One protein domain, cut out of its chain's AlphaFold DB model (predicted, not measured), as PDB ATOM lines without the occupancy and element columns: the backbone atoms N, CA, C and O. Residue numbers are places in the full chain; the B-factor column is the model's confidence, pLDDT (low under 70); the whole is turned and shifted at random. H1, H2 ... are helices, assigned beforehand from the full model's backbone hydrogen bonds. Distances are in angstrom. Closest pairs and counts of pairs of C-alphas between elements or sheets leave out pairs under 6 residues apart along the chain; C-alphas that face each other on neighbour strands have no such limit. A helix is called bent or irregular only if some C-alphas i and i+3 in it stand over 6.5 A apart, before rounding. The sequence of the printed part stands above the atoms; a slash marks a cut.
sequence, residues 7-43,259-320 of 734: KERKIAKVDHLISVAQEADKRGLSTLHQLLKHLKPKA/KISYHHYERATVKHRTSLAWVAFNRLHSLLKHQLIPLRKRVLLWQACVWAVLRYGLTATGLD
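Overview. This is residues 7 to 43 and 259 to 320 of the 734 residues of the protein "Hypothetical protein" of Symbiodinium sp. KB8 (UniProt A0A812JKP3). Look for two helical hairpins packed together in an elongated body: H1 folds back into the shorter H2, H3 folds back into H4, and H4 lies in the middle with H1 along one side of it and H3 along another. H2 packs on residues 21 to 25 of H1 and residues 305 to 309 of H4, while the short H5 packs on residues 265 to 270 of H3 near one end of the body. The printed part has 99 residues with five named helices, H1, H2, H3, H4 and H5 in that order along the chain, and no named strand; the class is all helix. The whole is compact, with a radius of gyration of the C-alphas of 14.6 A, and the C-alphas span 51 by 28 by 25 A.

Arrangement. Begin with H1, residues 7 to 26, and go on through a tight link to H2, residues 29 to 38. They form a helical hairpin and touch at Ala 24 and Leu 32, whose C-alphas, the closest, are 5.3 A apart; H1 takes part with residues 21 to 25 alone. Their lines stand at a shallow tilt of 26 degrees, opposite ways. Beyond the cut, look at H3, residues 265 to 288, and then H4, residues 295 to 311, which follows through a short link. These two form a second helical hairpin, with 23 pairs of C-alphas within 8 A, the closest being Arg 273 and Leu 310 at 5.0 A. They run opposite ways at a shallow tilt of 28 degrees. H4 is the hub, touching three other helices. It touches H1 at a shallow tilt of 30 degrees, the same way, with the closest C-alphas, Ile 18 and Leu 301, 5.5 A apart. With residues 305 to 309 alone it touches H2, at a steep tilt of 54 degrees, opposite ways; there the closest C-alphas are Leu 32 and Cys 305, 7.2 A apart. The helix packing is mostly aligned: three of the four pairs that touch and have a tilt are at a shallow one. H2 and H3 are close but not clearly touching, the closest C-alphas being Leu 36 and Ala 280 at 7.3 A. H1 and H3 are only just apart, at 8.2 A. H5, residues 314 to 317, touches residues 265 to 270 of H3, and the closest C-alphas are Glu 266 and Thr 317, 5.3 A apart. H4 and H5 meet only through their tight link. In H2 every O i to N i+4 pair is within hydrogen-bond range; the counts are 15 of 16 in H1, 18 of 20 in H3 and 10 of 13 in H4, and H5 is too short for such a pair.

Along the chain. Find C-alpha 7 at (-24.956, -16.547, 47.568); from there H1 runs 29.3 A to C-alpha 26. H2 covers 14.3 A between C-alphas 29 and 38. Pick up H3 at C-alpha 265, (-41.609, 6.801, 13.426), and go 31.2 A to C-alpha 288. H3 has a kink of 45 degrees near residue 282 and is irregular, with C-alphas 283 and 286 7.5 A apart. H4 runs 22.0 A from C-alpha 295 to C-alpha 311, with a kink of 32 degrees near residue 302. It is neither bent nor irregular, but only just: C-alphas 304 and 307 are 6.4 A apart. H5 goes from C-alpha 314 to C-alpha 317 at (-34.757, 7.593, 14.732), 5.1 A.

Size, cuts and confidence. The C-alphas of Glu 8 and Tyr 262 are the two farthest apart, at 51.4 A. Residues 44 to 258 are not printed, and C-alphas 43 and 259 are 25.4 A apart across this cut, which falls in the link from H2 to H3. Of the links that are printed whole, none is long. The mean pLDDT of the printed part is 75.6; look for values under 70 at residue 21 and residues 23 to 43, and also at residue 10.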
ATOM      1  N   LYS A   7     -25.143 -17.997  47.777       70.50
ATOM      2  CA  LYS A   7     -24.956 -16.547  47.568       70.50
ATOM      3  C   LYS A   7     -23.822 -16.287  46.570       70.50
ATOM      4  O   LYS A   7     -24.035 -15.573  45.596       70.50
ATOM      5  N   GLU A   8     -22.674 -16.928  46.766       73.56
ATOM      6  CA  GLU A   8     -21.489 -16.842  45.901       73.56
ATOM      7  C   GLU A   8     -21.809 -17.278  44.466       73.56
ATOM      8  O   GLU A   8     -21.648 -16.485  43.542       73.56
ATOM      9  N   ARG A   9     -22.393 -18.472  44.267       75.56
ATOM     10  CA  ARG A   9     -22.819 -18.943  42.933       75.56
ATOM     11  C   ARG A   9     -23.834 -18.010  42.256       75.56
ATOM     12  O   ARG A   9     -23.790 -17.853  41.037       75.56
ATOM     13  N   LYS A  10     -24.744 -17.371  43.008       69.88
ATOM     14  CA  LYS A  10     -25.694 -16.385  42.454       69.88
ATOM     15  C   LYS A  10     -25.013 -15.068  42.066       69.88
ATOM     16  O   LYS A  10     -25.373 -14.505  41.036       69.88
ATOM     17  N   ILE A  11     -24.040 -14.601  42.848       73.62
ATOM     18  CA  ILE A  11     -23.267 -13.383  42.558       73.62
ATOM     19  C   ILE A  11     -22.349 -13.611  41.350       73.62
ATOM     20  O   ILE A  11     -22.491 -12.891  40.367       73.62
ATOM     21  N   ALA A  12     -21.533 -14.669  41.355       78.12
ATOM     22  CA  ALA A  12     -20.645 -15.020  40.244       78.12
ATOM     23  C   ALA A  12     -21.408 -15.225  38.922       78.12
ATOM     24  O   ALA A  12     -20.966 -14.770  37.868       78.12
ATOM     25  N   LYS A  13     -22.609 -15.827  38.976       73.00
ATOM     26  CA  LYS A  13     -23.497 -15.899  37.807       73.00
ATOM     27  C   LYS A  13     -23.850 -14.504  37.287       73.00
ATOM     28  O   LYS A  13     -23.737 -14.291  36.087       73.00
ATOM     29  N   VAL A  14     -24.266 -13.572  38.152       73.69
ATOM     30  CA  VAL A  14     -24.598 -12.189  37.757       73.69
ATOM     31  C   VAL A  14     -23.392 -11.424  37.222       73.69
ATOM     32  O   VAL A  14     -23.549 -10.708  36.240       73.69
ATOM     33  N   ASP A  15     -22.207 -11.601  37.798       75.38
ATOM     34  CA  ASP A  15     -20.984 -10.952  37.312       75.38
ATOM     35  C   ASP A  15     -20.627 -11.413  35.894       75.38
ATOM     36  O   ASP A  15     -20.378 -10.588  35.015       75.38
ATOM     37  N   HIS A  16     -20.737 -12.719  35.630       78.75
ATOM     38  CA  HIS A  16     -20.630 -13.268  34.280       78.75
ATOM     39  C   HIS A  16     -21.715 -12.707  33.336       78.75
ATOM     40  O   HIS A  16     -21.416 -12.392  32.187       78.75
ATOM     41  N   LEU A  17     -22.956 -12.501  33.810       70.56
ATOM     42  CA  LEU A  17     -24.004 -11.874  32.986       70.56
ATOM     43  C   LEU A  17     -23.664 -10.425  32.625       70.56
ATOM     44  O   LEU A  17     -23.897 -10.027  31.490       70.56
ATOM     45  N   ILE A  18     -23.146  -9.646  33.579       72.31
ATOM     46  CA  ILE A  18     -22.765  -8.245  33.374       72.31
ATOM     47  C   ILE A  18     -21.612  -8.172  32.370       72.31
ATOM     48  O   ILE A  18     -21.745  -7.488  31.361       72.31
ATOM     49  N   SER A  19     -20.542  -8.941  32.595       76.62
ATOM     50  CA  SER A  19     -19.363  -8.987  31.723       76.62
ATOM     51  C   SER A  19     -19.721  -9.364  30.280       76.62
ATOM     52  O   SER A  19     -19.411  -8.618  29.350       76.62
ATOM     53  N   VAL A  20     -20.447 -10.471  30.070       70.88
ATOM     54  CA  VAL A  20     -20.789 -10.920  28.711       70.88
ATOM     55  C   VAL A  20     -21.849 -10.019  28.064       70.88
ATOM     56  O   VAL A  20     -21.830  -9.855  26.849       70.88
ATOM     57  N   ALA A  21     -22.740  -9.372  28.827       67.44
ATOM     58  CA  ALA A  21     -23.674  -8.388  28.268       67.44
ATOM     59  C   ALA A  21     -22.981  -7.070  27.869       67.44
ATOM     60  O   ALA A  21     -23.300  -6.525  26.816       67.44
ATOM     61  N   GLN A  22     -22.006  -6.589  28.651       70.06
ATOM     62  CA  GLN A  22     -21.166  -5.435  28.296       70.06
ATOM     63  C   GLN A  22     -20.322  -5.718  27.044       70.06
ATOM     64  O   GLN A  22     -20.233  -4.877  26.153       70.06
ATOM     65  N   GLU A  23     -19.747  -6.917  26.933       68.31
ATOM     66  CA  GLU A  23     -18.988  -7.324  25.748       68.31
ATOM     67  C   GLU A  23     -19.894  -7.580  24.527       68.31
ATOM     68  O   GLU A  23     -19.510  -7.291  23.395       68.31
ATOM     69  N   ALA A  24     -21.126  -8.056  24.736       65.25
ATOM     70  CA  ALA A  24     -22.127  -8.192  23.679       65.25
ATOM     71  C   ALA A  24     -22.644  -6.839  23.160       65.25
ATOM     72  O   ALA A  24     -22.968  -6.744  21.981       65.25
ATOM     73  N   ASP A  25     -22.704  -5.801  23.999       60.28
ATOM     74  CA  ASP A  25     -23.126  -4.450  23.605       60.28
ATOM     75  C   ASP A  25     -22.150  -3.832  22.587       60.28
ATOM     76  O   ASP A  25     -22.580  -3.351  21.537       60.28
ATOM     77  N   LYS A  26     -20.832  -3.991  22.809       64.94
ATOM     78  CA  LYS A  26     -19.779  -3.649  21.826       64.94
ATOM     79  C   LYS A  26     -19.937  -4.396  20.491       64.94
ATOM     80  O   LYS A  26     -19.496  -3.912  19.455       64.94
ATOM     81  N   ARG A  27     -20.542  -5.590  20.520       60.06
ATOM     82  CA  ARG A  27     -20.704  -6.521  19.385       60.06
ATOM     83  C   ARG A  27     -22.140  -6.559  18.830       60.06
ATOM     84  O   ARG A  27     -22.494  -7.484  18.097       60.06
ATOM     85  N   GLY A  28     -22.971  -5.571  19.167       56.25
ATOM     86  CA  GLY A  28     -24.307  -5.373  18.600       56.25
ATOM     87  C   GLY A  28     -25.445  -6.199  19.227       56.25
ATOM     88  O   GLY A  28     -25.271  -7.288  19.780       56.25
ATOM     89  N   LEU A  29     -26.675  -5.677  19.106       57.84
ATOM     90  CA  LEU A  29     -27.842  -6.170  19.855       57.84
ATOM     91  C   LEU A  29     -28.276  -7.611  19.509       57.84
ATOM     92  O   LEU A  29     -28.976  -8.242  20.299       57.84
ATOM     93  N   SER A  30     -27.883  -8.159  18.357       57.09
ATOM     94  CA  SER A  30     -28.123  -9.571  18.013       57.09
ATOM     95  C   SER A  30     -27.508 -10.507  19.060       57.09
ATOM     96  O   SER A  30     -28.191 -11.400  19.568       57.09
ATOM     97  N   THR A  31     -26.262 -10.230  19.449       62.00
ATOM     98  CA  THR A  31     -25.487 -10.936  20.476       62.00
ATOM     99  C   THR A  31     -26.167 -10.828  21.844       62.00
ATOM    100  O   THR A  31     -26.421 -11.840  22.505       62.00
ATOM    101  N   LEU A  32     -26.591  -9.620  22.237       63.19
ATOM    102  CA  LEU A  32     -27.327  -9.394  23.488       63.19
ATOM    103  C   LEU A  32     -28.681 -10.134  23.509       63.19
ATOM    104  O   LEU A  32     -29.063 -10.729  24.519       63.19
ATOM    105  N   HIS A  33     -29.403 -10.168  22.384       61.06
ATOM    106  CA  HIS A  33     -30.653 -10.921  22.260       61.06
ATOM    107  C   HIS A  33     -30.449 -12.444  22.320       61.06
ATOM    108  O   HIS A  33     -31.336 -13.150  22.809       61.06
ATOM    109  N   GLN A  34     -29.315 -12.965  21.841       64.88
ATOM    110  CA  GLN A  34     -28.947 -14.380  21.972       64.88
ATOM    111  C   GLN A  34     -28.588 -14.738  23.422       64.88
ATOM    112  O   GLN A  34     -29.044 -15.772  23.920       64.88
ATOM    113  N   LEU A  35     -27.880 -13.861  24.139       65.81
ATOM    114  CA  LEU A  35     -27.625 -13.984  25.579       65.81
ATOM    115  C   LEU A  35     -28.943 -13.979  26.380       65.81
ATOM    116  O   LEU A  35     -29.226 -14.913  27.132       65.81
ATOM    117  N   LEU A  36     -29.835 -13.018  26.119       63.75
ATOM    118  CA  LEU A  36     -31.178 -12.957  26.719       63.75
ATOM    119  C   LEU A  36     -32.095 -14.142  26.354       63.75
ATOM    120  O   LEU A  36     -33.131 -14.322  27.001       63.75
ATOM    121  N   LYS A  37     -31.761 -14.942  25.331       63.06
ATOM    122  CA  LYS A  37     -32.427 -16.220  25.022       63.06
ATOM    123  C   LYS A  37     -31.816 -17.396  25.792       63.06
ATOM    124  O   LYS A  37     -32.576 -18.234  26.256       63.06
ATOM    125  N   HIS A  38     -30.495 -17.459  25.967       61.56
ATOM    126  CA  HIS A  38     -29.850 -18.547  26.718       61.56
ATOM    127  C   HIS A  38     -30.184 -18.514  28.214       61.56
ATOM    128  O   HIS A  38     -30.428 -19.551  28.824       61.56
ATOM    129  N   LEU A  39     -30.237 -17.320  28.808       58.94
ATOM    130  CA  LEU A  39     -30.370 -17.160  30.260       58.94
ATOM    131  C   LEU A  39     -31.765 -17.480  30.808       58.94
ATOM    132  O   LEU A  39     -31.894 -17.898  31.960       58.94
ATOM    133  N   LYS A  40     -32.801 -17.263  29.991       57.22
ATOM    134  CA  LYS A  40     -34.190 -17.651  30.257       57.22
ATOM    135  C   LYS A  40     -34.924 -17.704  28.905       57.22
ATOM    136  O   LYS A  40     -35.370 -16.655  28.426       57.22
ATOM    137  N   PRO A  41     -34.982 -18.868  28.231       54.09
ATOM    138  CA  PRO A  41     -35.523 -18.953  26.877       54.09
ATOM    139  C   PRO A  41     -37.004 -18.564  26.835       54.09
ATOM    140  O   PRO A  41     -37.746 -18.760  27.795       54.09
ATOM    141  N   LYS A  42     -37.431 -17.958  25.713       46.12
ATOM    142  CA  LYS A  42     -38.763 -17.325  25.569       46.12
ATOM    143  C   LYS A  42     -39.925 -18.323  25.742       46.12
ATOM    144  O   LYS A  42     -41.032 -17.914  26.072       46.12
ATOM    145  N   ALA A  43     -39.648 -19.610  25.559       53.53
ATOM    146  CA  ALA A  43     -40.395 -20.727  26.120       53.53
ATOM    147  C   ALA A  43     -39.381 -21.674  26.796       53.53
ATOM    148  O   ALA A  43     -38.226 -21.705  26.358       53.53
ATOM    149  N   LYS A 259     -39.247   1.037  14.018       89.31
ATOM    150  CA  LYS A 259     -40.493   1.235  13.273       89.31
ATOM    151  C   LYS A 259     -40.246   2.247  12.166       89.31
ATOM    152  O   LYS A 259     -40.019   3.415  12.459       89.31
ATOM    153  N   ILE A 260     -40.317   1.809  10.913       86.62
ATOM    154  CA  ILE A 260     -40.313   2.711   9.757       86.62
ATOM    155  C   ILE A 260     -41.750   3.129   9.424       86.62
ATOM    156  O   ILE A 260     -42.640   2.285   9.313       86.62
ATOM    157  N   SER A 261     -41.984   4.435   9.296       87.12
ATOM    158  CA  SER A 261     -43.255   5.046   8.887       87.12
ATOM    159  C   SER A 261     -43.012   6.470   8.374       87.12
ATOM    160  O   SER A 261     -42.027   7.108   8.735       87.12
ATOM    161  N   TYR A 262     -43.943   7.013   7.587       81.75
ATOM    162  CA  TYR A 262     -43.921   8.433   7.194       81.75
ATOM    163  C   TYR A 262     -44.448   9.384   8.289       81.75
ATOM    164  O   TYR A 262     -44.468  10.600   8.097       81.75
ATOM    165  N   HIS A 263     -44.921   8.847   9.420       79.50
ATOM    166  CA  HIS A 263     -45.584   9.598  10.490       79.50
ATOM    167  C   HIS A 263     -45.181   9.038  11.863       79.50
ATOM    168  O   HIS A 263     -45.462   7.873  12.155       79.50
ATOM    169  N   HIS A 264     -44.572   9.879  12.706       82.38
ATOM    170  CA  HIS A 264     -44.222   9.581  14.103       82.38
ATOM    171  C   HIS A 264     -43.412   8.277  14.299       82.38
ATOM    172  O   HIS A 264     -43.675   7.505  15.230       82.38
ATOM    173  N   TYR A 265     -42.453   8.004  13.406       85.88
ATOM    174  CA  TYR A 265     -41.609   6.801  13.426       85.88
ATOM    175  C   TYR A 265     -40.743   6.712  14.694       85.88
ATOM    176  O   TYR A 265     -40.489   5.621  15.208       85.88
ATOM    177  N   GLU A 266     -40.373   7.861  15.259       84.56
ATOM    178  CA  GLU A 266     -39.695   8.031  16.544       84.56
ATOM    179  C   GLU A 266     -40.572   7.465  17.670       84.56
ATOM    180  O   GLU A 266     -40.165   6.567  18.409       84.56
ATOM    181  N   ARG A 267     -41.833   7.915  17.737       87.69
ATOM    182  CA  ARG A 267     -42.809   7.498  18.756       87.69
ATOM    183  C   ARG A 267     -43.206   6.033  18.615       87.69
ATOM    184  O   ARG A 267     -43.315   5.318  19.614       87.69
ATOM    185  N   ALA A 268     -43.388   5.565  17.381       86.19
ATOM    186  CA  ALA A 268     -43.631   4.157  17.088       86.19
ATOM    187  C   ALA A 268     -42.443   3.289  17.545       86.19
ATOM    188  O   ALA A 268     -42.639   2.272  18.220       86.19
ATOM    189  N   THR A 269     -41.210   3.727  17.270       88.56
ATOM    190  CA  THR A 269     -39.986   3.034  17.691       88.56
ATOM    191  C   THR A 269     -39.850   3.020  19.213       88.56
ATOM    192  O   THR A 269     -39.661   1.947  19.782       88.56
ATOM    193  N   VAL A 270     -40.036   4.148  19.905       88.25
ATOM    194  CA  VAL A 270     -39.988   4.218  21.379       88.25
ATOM    195  C   VAL A 270     -41.038   3.311  22.020       88.25
ATOM    196  O   VAL A 270     -40.720   2.582  22.964       88.25
ATOM    197  N   LYS A 271     -42.264   3.263  21.486       87.00
ATOM    198  CA  LYS A 271     -43.309   2.338  21.954       87.00
ATOM    199  C   LYS A 271     -42.899   0.871  21.758       87.00
ATOM    200  O   LYS A 271     -43.034   0.067  22.683       87.00
ATOM    201  N   HIS A 272     -42.349   0.527  20.592       87.06
ATOM    202  CA  HIS A 272     -41.852  -0.819  20.285       87.06
ATOM    203  C   HIS A 272     -40.681  -1.222  21.206       87.06
ATOM    204  O   HIS A 272     -40.716  -2.290  21.822       87.06
ATOM    205  N   ARG A 273     -39.683  -0.345  21.390       88.62
ATOM    206  CA  ARG A 273     -38.544  -0.567  22.299       88.62
ATOM    207  C   ARG A 273     -38.956  -0.678  23.758       88.62
ATOM    208  O   ARG A 273     -38.464  -1.570  24.440       88.62
ATOM    209  N   THR A 274     -39.898   0.145  24.219       86.88
ATOM    210  CA  THR A 274     -40.456   0.052  25.579       86.88
ATOM    211  C   THR A 274     -41.064  -1.330  25.834       86.88
ATOM    212  O   THR A 274     -40.768  -1.956  26.851       86.88
ATOM    213  N   SER A 275     -41.837  -1.862  24.879       84.12
ATOM    214  CA  SER A 275     -42.402  -3.216  24.967       84.12
ATOM    215  C   SER A 275     -41.317  -4.306  25.029       84.12
ATOM    216  O   SER A 275     -41.361  -5.187  25.892       84.12
ATOM    217  N   LEU A 276     -40.287  -4.225  24.177       83.25
ATOM    218  CA  LEU A 276     -39.172  -5.183  24.186       83.25
ATOM    219  C   LEU A 276     -38.321  -5.105  25.463       83.25
ATOM    220  O   LEU A 276     -37.950  -6.143  26.015       83.25
ATOM    221  N   ALA A 277     -38.049  -3.900  25.966       84.38
ATOM    222  CA  ALA A 277     -37.340  -3.687  27.223       84.38
ATOM    223  C   ALA A 277     -38.133  -4.257  28.409       84.38
ATOM    224  O   ALA A 277     -37.560  -4.920  29.272       84.38
ATOM    225  N   TRP A 278     -39.463  -4.116  28.418       83.25
ATOM    226  CA  TRP A 278     -40.307  -4.718  29.452       83.25
ATOM    227  C   TRP A 278     -40.326  -6.255  29.384       83.25
ATOM    228  O   TRP A 278     -40.280  -6.932  30.413       83.25
ATOM    229  N   VAL A 279     -40.263  -6.841  28.182       79.44
ATOM    230  CA  VAL A 279     -40.032  -8.288  28.007       79.44
ATOM    231  C   VAL A 279     -38.646  -8.714  28.522       79.44
ATOM    232  O   VAL A 279     -38.529  -9.795  29.104       79.44
ATOM    233  N   ALA A 280     -37.600  -7.900  28.348       78.50
ATOM    234  CA  ALA A 280     -36.268  -8.177  28.901       78.50
ATOM    235  C   ALA A 280     -36.257  -8.087  30.441       78.50
ATOM    236  O   ALA A 280     -35.749  -8.994  31.106       78.50
ATOM    237  N   PHE A 281     -36.894  -7.059  31.012       83.50
ATOM    238  CA  PHE A 281     -37.051  -6.888  32.457       83.50
ATOM    239  C   PHE A 281     -37.756  -8.088  33.094       83.50
ATOM    240  O   PHE A 281     -37.236  -8.675  34.040       83.50
ATOM    241  N   ASN A 282     -38.889  -8.527  32.538       78.44
ATOM    242  CA  ASN A 282     -39.669  -9.635  33.098       78.44
ATOM    243  C   ASN A 282     -38.944 -10.997  33.028       78.44
ATOM    244  O   ASN A 282     -39.195 -11.873  33.859       78.44
ATOM    245  N   ARG A 283     -37.966 -11.182  32.122       76.50
ATOM    246  CA  ARG A 283     -37.060 -12.349  32.183       76.50
ATOM    247  C   ARG A 283     -36.109 -12.273  33.380       76.50
ATOM    248  O   ARG A 283     -35.887 -13.293  34.033       76.50
ATOM    249  N   LEU A 284     -35.573 -11.086  33.667       81.19
ATOM    250  CA  LEU A 284     -34.559 -10.839  34.701       81.19
ATOM    251  C   LEU A 284     -35.135 -10.486  36.083       81.19
ATOM    252  O   LEU A 284     -34.382 -10.472  37.052       81.19
ATOM    253  N   HIS A 285     -36.442 -10.241  36.203       80.00
ATOM    254  CA  HIS A 285     -37.155  -9.836  37.428       80.00
ATOM    255  C   HIS A 285     -36.750 -10.638  38.676       80.00
ATOM    256  O   HIS A 285     -36.417 -10.053  39.704       80.00
ATOM    257  N   SER A 286     -36.635 -11.964  38.554       77.25
ATOM    258  CA  SER A 286     -36.221 -12.870  39.638       77.25
ATOM    259  C   SER A 286     -34.758 -12.723  40.092       77.25
ATOM    260  O   SER A 286     -34.389 -13.268  41.127       77.25
ATOM    261  N   LEU A 287     -33.916 -12.013  39.333       78.50
ATOM    262  CA  LEU A 287     -32.572 -11.567  39.728       78.50
ATOM    263  C   LEU A 287     -32.604 -10.100  40.193       78.50
ATOM    264  O   LEU A 287     -32.008  -9.759  41.211       78.50
ATOM    265  N   LEU A 288     -33.359  -9.241  39.501       80.44
ATOM    266  CA  LEU A 288     -33.489  -7.809  39.803       80.44
ATOM    267  C   LEU A 288     -34.216  -7.515  41.133       80.44
ATOM    268  O   LEU A 288     -33.971  -6.471  41.739       80.44
ATOM    269  N   LYS A 289     -35.041  -8.441  41.640       80.50
ATOM    270  CA  LYS A 289     -35.632  -8.391  42.994       80.50
ATOM    271  C   LYS A 289     -34.907  -9.259  44.041       80.50
ATOM    272  O   LYS A 289     -35.310  -9.275  45.200       80.50
ATOM    273  N   HIS A 290     -33.842  -9.982  43.685       76.62
ATOM    274  CA  HIS A 290     -33.223 -10.955  44.594       76.62
ATOM    275  C   HIS A 290     -32.340 -10.280  45.658       76.62
ATOM    276  O   HIS A 290     -31.259  -9.784  45.343       76.62
ATOM    277  N   GLN A 291     -32.744 -10.324  46.934       74.62
ATOM    278  CA  GLN A 291     -32.072  -9.573  48.008       74.62
ATOM    279  C   GLN A 291     -30.587  -9.937  48.212       74.62
ATOM    280  O   GLN A 291     -29.779  -9.049  48.460       74.62
ATOM    281  N   LEU A 292     -30.183 -11.204  48.019       76.56
ATOM    282  CA  LEU A 292     -28.761 -11.602  48.129       76.56
ATOM    283  C   LEU A 292     -27.838 -11.027  47.030       76.56
ATOM    284  O   LEU A 292     -26.631 -11.252  47.093       76.56
ATOM    285  N   ILE A 293     -28.372 -10.339  46.014       78.44
ATOM    286  CA  ILE A 293     -27.583  -9.724  44.939       78.44
ATOM    287  C   ILE A 293     -27.454  -8.217  45.244       78.44
ATOM    288  O   ILE A 293     -28.481  -7.534  45.332       78.44
ATOM    289  N   PRO A 294     -26.229  -7.670  45.394       81.81
ATOM    290  CA  PRO A 294     -26.019  -6.256  45.709       81.81
ATOM    291  C   PRO A 294     -26.729  -5.314  44.733       81.81
ATOM    292  O   PRO A 294     -26.742  -5.570  43.527       81.81
ATOM    293  N   LEU A 295     -27.275  -4.200  45.235       78.12
ATOM    294  CA  LEU A 295     -28.039  -3.241  44.423       78.12
ATOM    295  C   LEU A 295     -27.251  -2.776  43.187       78.12
ATOM    296  O   LEU A 295     -27.780  -2.853  42.084       78.12
ATOM    297  N   ARG A 296     -25.966  -2.423  43.344       76.50
ATOM    298  CA  ARG A 296     -25.057  -2.071  42.234       76.50
ATOM    299  C   ARG A 296     -25.044  -3.131  41.124       76.50
ATOM    300  O   ARG A 296     -25.169  -2.787  39.955       76.50
ATOM    301  N   LYS A 297     -24.951  -4.420  41.472       74.56
ATOM    302  CA  LYS A 297     -24.935  -5.526  40.494       74.56
ATOM    303  C   LYS A 297     -26.303  -5.724  39.829       74.56
ATOM    304  O   LYS A 297     -26.369  -6.033  38.644       74.56
ATOM    305  N   ARG A 298     -27.406  -5.470  40.546       82.19
ATOM    306  CA  ARG A 298     -28.763  -5.470  39.966       82.19
ATOM    307  C   ARG A 298     -28.988  -4.290  39.008       82.19
ATOM    308  O   ARG A 298     -29.583  -4.491  37.954       82.19
ATOM    309  N   VAL A 299     -28.455  -3.104  39.318       81.19
ATOM    310  CA  VAL A 299     -28.473  -1.927  38.427       81.19
ATOM    311  C   VAL A 299     -27.628  -2.170  37.172       81.19
ATOM    312  O   VAL A 299     -28.141  -1.987  36.074       81.19
ATOM    313  N   LEU A 300     -26.396  -2.674  37.305       74.88
ATOM    314  CA  LEU A 300     -25.538  -3.016  36.159       74.88
ATOM    315  C   LEU A 300     -26.192  -4.061  35.237       74.88
ATOM    316  O   LEU A 300     -26.202  -3.892  34.019       74.88
ATOM    317  N   LEU A 301     -26.813  -5.104  35.802       78.19
ATOM    318  CA  LEU A 301     -27.554  -6.109  35.029       78.19
ATOM    319  C   LEU A 301     -28.771  -5.507  34.298       78.19
ATOM    320  O   LEU A 301     -29.083  -5.913  33.179       78.19
ATOM    321  N   TRP A 302     -29.456  -4.532  34.902       85.38
ATOM    322  CA  TRP A 302     -30.542  -3.792  34.252       85.38
ATOM    323  C   TRP A 302     -30.022  -2.873  33.134       85.38
ATOM    324  O   TRP A 302     -30.589  -2.865  32.041       85.38
ATOM    325  N   GLN A 303     -28.914  -2.160  33.354       77.69
ATOM    326  CA  GLN A 303     -28.288  -1.292  32.352       77.69
ATOM    327  C   GLN A 303     -27.804  -2.093  31.130       77.69
ATOM    328  O   GLN A 303     -28.108  -1.735  29.991       77.69
ATOM    329  N   ALA A 304     -27.115  -3.213  31.352       76.12
ATOM    330  CA  ALA A 304     -26.557  -4.027  30.274       76.12
ATOM    331  C   ALA A 304     -27.627  -4.782  29.459       76.12
ATOM    332  O   ALA A 304     -27.445  -4.992  28.264       76.12
ATOM    333  N   CYS A 305     -28.758  -5.168  30.066       78.31
ATOM    334  CA  CYS A 305     -29.763  -6.012  29.402       78.31
ATOM    335  C   CYS A 305     -31.097  -5.325  29.068       78.31
ATOM    336  O   CYS A 305     -31.713  -5.658  28.059       78.31
ATOM    337  N   VAL A 306     -31.595  -4.427  29.923       84.75
ATOM    338  CA  VAL A 306     -32.925  -3.800  29.777       84.75
ATOM    339  C   VAL A 306     -32.798  -2.440  29.102       84.75
ATOM    340  O   VAL A 306     -33.457  -2.187  28.095       84.75
ATOM    341  N   TRP A 307     -31.900  -1.591  29.608       83.94
ATOM    342  CA  TRP A 307     -31.636  -0.270  29.032       83.94
ATOM    343  C   TRP A 307     -31.036  -0.361  27.624       83.94
ATOM    344  O   TRP A 307     -31.466   0.367  26.733       83.94
ATOM    345  N   ALA A 308     -30.128  -1.313  27.378       79.56
ATOM    346  CA  ALA A 308     -29.578  -1.590  26.047       79.56
ATOM    347  C   ALA A 308     -30.661  -1.919  24.995       79.56
ATOM    348  O   ALA A 308     -30.631  -1.388  23.882       79.56
ATOM    349  N   VAL A 309     -31.667  -2.725  25.360       83.75
ATOM    350  CA  VAL A 309     -32.822  -3.025  24.491       83.75
ATOM    351  C   VAL A 309     -33.722  -1.799  24.302       83.75
ATOM    352  O   VAL A 309     -34.272  -1.624  23.217       83.75
ATOM    353  N   LEU A 310     -33.849  -0.935  25.316       86.56
ATOM    354  CA  LEU A 310     -34.631   0.300  25.220       86.56
ATOM    355  C   LEU A 310     -33.990   1.321  24.265       86.56
ATOM    356  O   LEU A 310     -34.690   1.864  23.416       86.56
ATOM    357  N   ARG A 311     -32.671   1.556  24.355       84.12
ATOM    358  CA  ARG A 311     -31.972   2.581  23.549       84.12
ATOM    359  C   ARG A 311     -31.758   2.226  22.076       84.12
ATOM    360  O   ARG A 311     -31.449   3.115  21.285       84.12
ATOM    361  N   TYR A 312     -31.855   0.952  21.689       81.94
ATOM    362  CA  TYR A 312     -31.397   0.510  20.368       81.94
ATOM    363  C   TYR A 312     -32.134   1.218  19.217       81.94
ATOM    364  O   TYR A 312     -33.359   1.193  19.130       81.94
ATOM    365  N   GLY A 313     -31.394   1.857  18.314       75.81
ATOM    366  CA  GLY A 313     -31.958   2.614  17.192       75.81
ATOM    367  C   GLY A 313     -32.610   3.954  17.555       75.81
ATOM    368  O   GLY A 313     -32.878   4.720  16.638       75.81
ATOM    369  N   LEU A 314     -32.798   4.304  18.838       82.94
ATOM    370  CA  LEU A 314     -33.340   5.620  19.226       82.94
ATOM    371  C   LEU A 314     -32.392   6.771  18.859       82.94
ATOM    372  O   LEU A 314     -32.839   7.875  18.574       82.94
ATOM    373  N   THR A 315     -31.088   6.501  18.791       75.62
ATOM    374  CA  THR A 315     -30.076   7.430  18.263       75.62
ATOM    375  C   THR A 315     -30.149   7.625  16.747       75.62
ATOM    376  O   THR A 315     -29.593   8.596  16.251       75.62
ATOM    377  N   ALA A 316     -30.812   6.722  16.015       75.12
ATOM    378  CA  ALA A 316     -30.978   6.788  14.562       75.12
ATOM    379  C   ALA A 316     -32.373   7.288  14.147       75.12
ATOM    380  O   ALA A 316     -32.503   7.930  13.112       75.12
ATOM    381  N   THR A 317     -33.414   7.026  14.948       80.50
ATOM    382  CA  THR A 317     -34.757   7.593  14.732       80.50
ATOM    383  C   THR A 317     -34.947   8.959  15.382       80.50
ATOM    384  O   THR A 317     -35.872   9.669  15.017       80.50
ATOM    385  N   GLY A 318     -34.139   9.315  16.382       77.38
ATOM    386  CA  GLY A 318     -34.416  10.460  17.245       77.38
ATOM    387  C   GLY A 318     -35.543  10.196  18.251       77.38
ATOM    388  O   GLY A 318     -36.029   9.068  18.409       77.38
ATOM    389  N   LEU A 319     -35.933  11.260  18.960       81.50
ATOM    390  CA  LEU A 319     -36.928  11.262  20.035       81.50
ATOM    391  C   LEU A 319     -37.823  12.500  19.930       81.50
ATOM    392  O   LEU A 319     -37.350  13.617  20.123       81.50
ATOM    393  N   ASP A 320     -39.124  12.311  19.705       80.81
ATOM    394  CA  ASP A 320     -40.083  13.419  19.764       80.81
ATOM    395  C   ASP A 320     -40.391  13.828  21.228       80.81
ATOM    396  O   ASP A 320     -40.286  12.986  22.132       80.81
TER     397      ASP A 320